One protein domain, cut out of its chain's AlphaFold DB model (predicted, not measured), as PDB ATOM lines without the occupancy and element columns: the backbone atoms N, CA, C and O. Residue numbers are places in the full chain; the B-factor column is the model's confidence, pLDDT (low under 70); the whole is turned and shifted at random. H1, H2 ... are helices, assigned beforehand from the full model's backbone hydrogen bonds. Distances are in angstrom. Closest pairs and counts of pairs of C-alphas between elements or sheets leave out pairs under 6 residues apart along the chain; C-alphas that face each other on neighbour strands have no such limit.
ATOM      1  N   LEU A  53      52.428 -28.013  -6.222       90.31
ATOM      2  CA  LEU A  53      51.269 -27.422  -6.883       90.31
ATOM      3  C   LEU A  53      50.052 -27.589  -5.979       90.31
ATOM      4  O   LEU A  53      49.716 -28.709  -5.598       90.31
ATOM      5  N   ALA A  54      49.381 -26.485  -5.675       89.94
ATOM      6  CA  ALA A  54      48.126 -26.481  -4.939       89.94
ATOM      7  C   ALA A  54      46.995 -26.021  -5.858       89.94
ATOM      8  O   ALA A  54      47.145 -25.065  -6.621       89.94
ATOM      9  N   LEU A  55      45.872 -26.733  -5.799       86.31
ATOM     10  CA  LEU A  55      44.717 -26.481  -6.658       86.31
ATOM     11  C   LEU A  55      44.040 -25.140  -6.340       86.31
ATOM     12  O   LEU A  55      43.449 -24.532  -7.228       86.31
ATOM     13  N   ASP A  56      44.113 -24.709  -5.084       86.38
ATOM     14  CA  ASP A  56      43.264 -23.681  -4.488       86.38
ATOM     15  C   ASP A  56      44.002 -22.387  -4.088       86.38
ATOM     16  O   ASP A  56      43.372 -21.401  -3.714       86.38
ATOM     17  N   TRP A  57      45.329 -22.326  -4.224       86.94
ATOM     18  CA  TRP A  57      46.122 -21.153  -3.813       86.94
ATOM     19  C   TRP A  57      45.827 -19.863  -4.586       86.94
ATOM     20  O   TRP A  57      46.145 -18.776  -4.112       86.94
ATOM     21  N   CYS A  58      45.247 -19.965  -5.782       87.50
ATOM     22  CA  CYS A  58      44.893 -18.805  -6.602       87.50
ATOM     23  C   CYS A  58      43.383 -18.534  -6.639       87.50
ATOM     24  O   CYS A  58      42.938 -17.750  -7.482       87.50
ATOM     25  N   GLU A  59      42.591 -19.183  -5.783       87.88
ATOM     26  CA  GLU A  59      41.135 -19.037  -5.784       87.88
ATOM     27  C   GLU A  59      40.677 -17.605  -5.522       87.88
ATOM     28  O   GLU A  59      41.266 -16.869  -4.735       87.88
ATOM     29  N   GLY A  60      39.632 -17.190  -6.242       87.81
ATOM     30  CA  GLY A  60      39.112 -15.819  -6.199       87.81
ATOM     31  C   GLY A  60      39.988 -14.769  -6.897       87.81
ATOM     32  O   GLY A  60      39.549 -13.635  -7.070       87.81
ATOM     33  N   GLY A  61      41.198 -15.128  -7.337       92.56
ATOM     34  CA  GLY A  61      42.096 -14.241  -8.072       92.56
ATOM     35  C   GLY A  61      41.943 -14.322  -9.599       92.56
ATOM     36  O   GLY A  61      41.378 -15.282 -10.131       92.56
ATOM     37  N   PRO A  62      42.540 -13.369 -10.342       95.19
ATOM     38  CA  PRO A  62      42.506 -13.347 -11.810       95.19
ATOM     39  C   PRO A  62      43.194 -14.558 -12.464       95.19
ATOM     40  O   PRO A  62      42.971 -14.834 -13.639       95.19
ATOM     41  N   LEU A  63      44.022 -15.291 -11.710       93.69
ATOM     42  CA  LEU A  63      44.736 -16.481 -12.176       93.69
ATOM     43  C   LEU A  63      44.067 -17.806 -11.773       93.69
ATOM     44  O   LEU A  63      44.597 -18.854 -12.133       93.69
ATOM     45  N   SER A  64      42.926 -17.798 -11.066       93.31
ATOM     46  CA  SER A  64      42.265 -19.024 -10.571       93.31
ATOM     47  C   SER A  64      42.012 -20.046 -11.688       93.31
ATOM     48  O   SER A  64      42.404 -21.209 -11.577       93.31
ATOM     49  N   SER A  65      41.431 -19.613 -12.812       94.06
ATOM     50  CA  SER A  65      41.124 -20.501 -13.941       94.06
ATOM     51  C   SER A  65      42.384 -21.122 -14.552       94.06
ATOM     52  O   SER A  65      42.415 -22.324 -14.826       94.06
ATOM     53  N   LEU A  66      43.446 -20.327 -14.707       94.06
ATOM     54  CA  LEU A  66      44.732 -20.788 -15.218       94.06
ATOM     55  C   LEU A  66      45.418 -21.749 -14.238       94.06
ATOM     56  O   LEU A  66      45.947 -22.773 -14.668       94.06
ATOM     57  N   ALA A  67      45.380 -21.461 -12.937       93.50
ATOM     58  CA  ALA A  67      45.952 -22.320 -11.902       93.50
ATOM     59  C   ALA A  67      45.261 -23.690 -11.871       93.50
ATOM     60  O   ALA A  67      45.937 -24.720 -11.910       93.50
ATOM     61  N   ARG A  68      43.921 -23.719 -11.921       93.62
ATOM     62  CA  ARG A  68      43.137 -24.964 -12.004       93.62
ATOM     63  C   ARG A  68      43.445 -25.760 -13.269       93.62
ATOM     64  O   ARG A  68      43.642 -26.975 -13.203       93.62
ATOM     65  N   ALA A  69      43.512 -25.088 -14.419       94.69
ATOM     66  CA  ALA A  69      43.868 -25.732 -15.680       94.69
ATOM     67  C   ALA A  69      45.290 -26.318 -15.629       94.69
ATOM     68  O   ALA A  69      45.492 -27.475 -15.998       94.69
ATOM     69  N   SER A  70      46.254 -25.555 -15.108       94.31
ATOM     70  CA  SER A  70      47.645 -25.983 -14.939       94.31
ATOM     71  C   SER A  70      47.762 -27.180 -13.993       94.31
ATOM     72  O   SER A  70      48.416 -28.165 -14.336       94.31
ATOM     73  N   PHE A  71      47.081 -27.160 -12.843       95.00
ATOM     74  CA  PHE A  71      47.080 -28.270 -11.885       95.00
ATOM     75  C   PHE A  71      46.621 -29.583 -12.538       95.00
ATOM     76  O   PHE A  71      47.296 -30.611 -12.440       95.00
ATOM     77  N   ASN A  72      45.505 -29.535 -13.269       95.31
ATOM     78  CA  ASN A  72      44.983 -30.701 -13.978       95.31
ATOM     79  C   ASN A  72      45.914 -31.151 -15.112       95.31
ATOM     80  O   ASN A  72      46.113 -32.350 -15.303       95.31
ATOM     81  N   LEU A  73      46.531 -30.208 -15.827       95.94
ATOM     82  CA  LEU A  73      47.472 -30.518 -16.899       95.94
ATOM     83  C   LEU A  73      48.695 -31.291 -16.389       95.94
ATOM     84  O   LEU A  73      49.102 -32.256 -17.029       95.94
ATOM     85  N   HIS A  74      49.245 -30.925 -15.227       95.44
ATOM     86  CA  HIS A  74      50.371 -31.652 -14.628       95.44
ATOM     87  C   HIS A  74      50.007 -33.103 -14.297       95.44
ATOM     88  O   HIS A  74      50.825 -33.998 -14.512       95.44
ATOM     89  N   ARG A  75      48.773 -33.359 -13.835       95.50
ATOM     90  CA  ARG A  75      48.270 -34.727 -13.630       95.50
ATOM     91  C   ARG A  75      48.196 -35.495 -14.949       95.50
ATOM     92  O   ARG A  75      48.664 -36.628 -15.006       95.50
ATOM     93  N   SER A  76      47.641 -34.895 -16.000       96.69
ATOM     94  CA  SER A  76      47.543 -35.546 -17.313       96.69
ATOM     95  C   SER A  76      48.918 -35.851 -17.913       96.69
ATOM     96  O   SER A  76      49.133 -36.952 -18.409       96.69
ATOM     97  N   LEU A  77      49.870 -34.919 -17.809       96.31
ATOM     98  CA  LEU A  77      51.244 -35.129 -18.272       96.31
ATOM     99  C   LEU A  77      51.960 -36.223 -17.480       96.31
ATOM    100  O   LEU A  77      52.691 -37.010 -18.068       96.31
ATOM    101  N   ALA A  78      51.720 -36.324 -16.171       96.56
ATOM    102  CA  ALA A  78      52.267 -37.412 -15.368       96.56
ATOM    103  C   ALA A  78      51.741 -38.790 -15.780       96.56
ATOM    104  O   ALA A  78      52.471 -39.768 -15.659       96.56
ATOM    105  N   LEU A  79      50.511 -38.880 -16.286       96.75
ATOM    106  CA  LEU A  79      49.997 -40.123 -16.860       96.75
ATOM    107  C   LEU A  79      50.627 -40.412 -18.226       96.75
ATOM    108  O   LEU A  79      50.986 -41.549 -18.505       96.75
ATOM    109  N   GLU A  80      50.776 -39.388 -19.066       96.94
ATOM    110  CA  GLU A  80      51.320 -39.535 -20.420       96.94
ATOM    111  C   GLU A  80      52.821 -39.872 -20.438       96.94
ATOM    112  O   GLU A  80      53.269 -40.635 -21.289       96.94
ATOM    113  N   LEU A  81      53.595 -39.305 -19.511       96.31
ATOM    114  CA  LEU A  81      55.062 -39.368 -19.497       96.31
ATOM    115  C   LEU A  81      55.624 -40.306 -18.419       96.31
ATOM    116  O   LEU A  81      56.794 -40.185 -18.066       96.31
ATOM    117  N   ASP A  82      54.794 -41.197 -17.869       97.00
ATOM    118  CA  ASP A  82      55.157 -42.102 -16.767       97.00
ATOM    119  C   ASP A  82      55.797 -41.365 -15.572       97.00
ATOM    120  O   ASP A  82      56.835 -41.735 -15.020       97.00
ATOM    121  N   GLY A  83      55.169 -40.262 -15.169       96.88
ATOM    122  CA  GLY A  83      55.691 -39.335 -14.172       96.88
ATOM    123  C   GLY A  83      56.107 -39.957 -12.836       96.88
ATOM    124  O   GLY A  83      57.129 -39.522 -12.299       96.88
ATOM    125  N   PRO A  84      55.393 -40.955 -12.273       96.25
ATOM    126  CA  PRO A  84      55.822 -41.610 -11.039       96.25
ATOM    127  C   PRO A  84      57.214 -42.245 -11.130       96.25
ATOM    128  O   PRO A  84      57.965 -42.153 -10.160       96.25
ATOM    129  N   GLN A  85      57.570 -42.844 -12.272       97.25
ATOM    130  CA  GLN A  85      58.877 -43.480 -12.472       97.25
ATOM    131  C   GLN A  85      59.902 -42.521 -13.078       97.25
ATOM    132  O   GLN A  85      61.053 -42.496 -12.650       97.25
ATOM    133  N   ALA A  86      59.490 -41.702 -14.047       95.81
ATOM    134  CA  ALA A  86      60.388 -40.833 -14.797       95.81
ATOM    135  C   ALA A  86      60.918 -39.652 -13.968       95.81
ATOM    136  O   ALA A  86      62.074 -39.261 -14.121       95.81
ATOM    137  N   TYR A  87      60.084 -39.062 -13.103       92.25
ATOM    138  CA  TYR A  87      60.452 -37.859 -12.341       92.25
ATOM    139  C   TYR A  87      59.777 -37.756 -10.965       92.25
ATOM    140  O   TYR A  87      59.707 -36.676 -10.378       92.25
ATOM    141  N   GLY A  88      59.289 -38.875 -10.423       95.12
ATOM    142  CA  GLY A  88      58.768 -38.944  -9.059       95.12
ATOM    143  C   GLY A  88      57.499 -38.124  -8.823       95.12
ATOM    144  O   GLY A  88      57.307 -37.614  -7.721       95.12
ATOM    145  N   TYR A  89      56.623 -37.978  -9.823       96.44
ATOM    146  CA  TYR A  89      55.339 -37.297  -9.635       96.44
ATOM    147  C   TYR A  89      54.485 -37.998  -8.570       96.44
ATOM    148  O   TYR A  89      54.241 -39.205  -8.642       96.44
ATOM    149  N   ARG A  90      53.990 -37.231  -7.590       95.38
ATOM    150  CA  ARG A  90      53.164 -37.739  -6.487       95.38
ATOM    151  C   ARG A  90      51.988 -36.799  -6.215       95.38
ATOM    152  O   ARG A  90      52.214 -35.657  -5.822       95.38
ATOM    153  N   PRO A  91      50.736 -37.263  -6.377       93.44
ATOM    154  CA  PRO A  91      49.579 -36.547  -5.859       93.44
ATOM    155  C   PRO A  91      49.647 -36.474  -4.331       93.44
ATOM    156  O   PRO A  91      49.880 -37.490  -3.675       93.44
ATOM    157  N   LEU A  92      49.421 -35.286  -3.777       91.44
ATOM    158  CA  LEU A  92      49.384 -35.037  -2.339       91.44
ATOM    159  C   LEU A  92      48.092 -34.301  -1.982       91.44
ATOM    160  O   LEU A  92      47.578 -33.516  -2.780       91.44
ATOM    161  N   HIS A  93      47.582 -34.545  -0.778       87.50
ATOM    162  CA  HIS A  93      46.551 -33.707  -0.176       87.50
ATOM    163  C   HIS A  93      47.243 -32.655   0.687       87.50
ATOM    164  O   HIS A  93      47.970 -32.997   1.618       87.50
ATOM    165  N   ILE A  94      47.042 -31.386   0.341       84.88
ATOM    166  CA  ILE A  94      47.596 -30.237   1.056       84.88
ATOM    167  C   ILE A  94      46.422 -29.543   1.732       84.88
ATOM    168  O   ILE A  94      45.423 -29.250   1.078       84.88
ATOM    169  N   LEU A  95      46.539 -29.312   3.035       83.44
ATOM    170  CA  LEU A  95      45.590 -28.498   3.780       83.44
ATOM    171  C   LEU A  95      46.105 -27.059   3.802       83.44
ATOM    172  O   LEU A  95      47.232 -26.820   4.232       83.44
ATOM    173  N   THR A  96      45.276 -26.121   3.352       79.81
ATOM    174  CA  THR A  96      45.539 -24.684   3.460       79.81
ATOM    175  C   THR A  96      44.544 -24.100   4.458       79.81
ATOM    176  O   THR A  96      43.343 -24.287   4.292       79.81
ATOM    177  N   GLU A  97      45.032 -23.399   5.479       80.06
ATOM    178  CA  GLU A  97      44.201 -22.733   6.490       80.06
ATOM    179  C   GLU A  97      44.461 -21.223   6.444       80.06
ATOM    180  O   GLU A  97      45.617 -20.791   6.409       80.06
ATOM    181  N   GLN A  98      43.400 -20.413   6.444       75.44
ATOM    182  CA  GLN A  98      43.513 -18.955   6.491       75.44
ATOM    183  C   GLN A  98      43.355 -18.471   7.932       75.44
ATOM    184  O   GLN A  98      42.285 -18.566   8.526       75.44
ATOM    185  N   LEU A  99      44.428 -17.915   8.493       74.75
ATOM    186  CA  LEU A  99      44.390 -17.305   9.818       74.75
ATOM    187  C   LEU A  99      43.944 -15.846   9.707       74.75
ATOM    188  O   LEU A  99      44.602 -15.034   9.058       74.75
ATOM    189  N   TYR A 100      42.857 -15.503  10.392       68.44
ATOM    190  CA  TYR A 100      42.437 -14.118  10.582       68.44
ATOM    191  C   TYR A 100      42.976 -13.593  11.923       68.44
ATOM    192  O   TYR A 100      42.986 -14.343  12.905       68.44
TER     193      TYR A 100
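This is residues 53 to 100 of the 147 residues of an uncharacterized protein of Tetracentron sinense (UniProt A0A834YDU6). A long helix, H1, forms one side of a loose, flat U; beyond the short helix H2 at its far end, residues 87 to 100 run back as an extended tail, and the first residues, 53 to 55, fold in between H1 and that tail. The printed part has 48 residues with two named helices, H1 then H2, and no named strand. The class is all helix, though only 21 of the 48 residues are in named elements. The radius of gyration of the C-alphas is 12.9 A, and the spans are 41 by 21 by 10 A.

After residues 53 to 63, H1 takes residues 64 to 80, 24.5 A long, from C-alpha 64 at (42.265, -19.024, -10.571). H2, residues 83 to 86, ends with C-alpha 86 at (60.388, -40.833, -14.797).

H1 and H2 are close but not clearly touching; their closest C-alphas, of Ala 78 and Pro 84, are 7.0 A apart. Every O i to N i+4 pair in H1 is within hydrogen-bond range; H2 is too short for such a pair.

The C-alphas farthest apart, of Leu 81 and Tyr 100, are 41.3 A apart. The link from H1 to H2 is tight, and the printed part has no cut. Mean pLDDT of the printed part is 91.3; residue 100 is under 70.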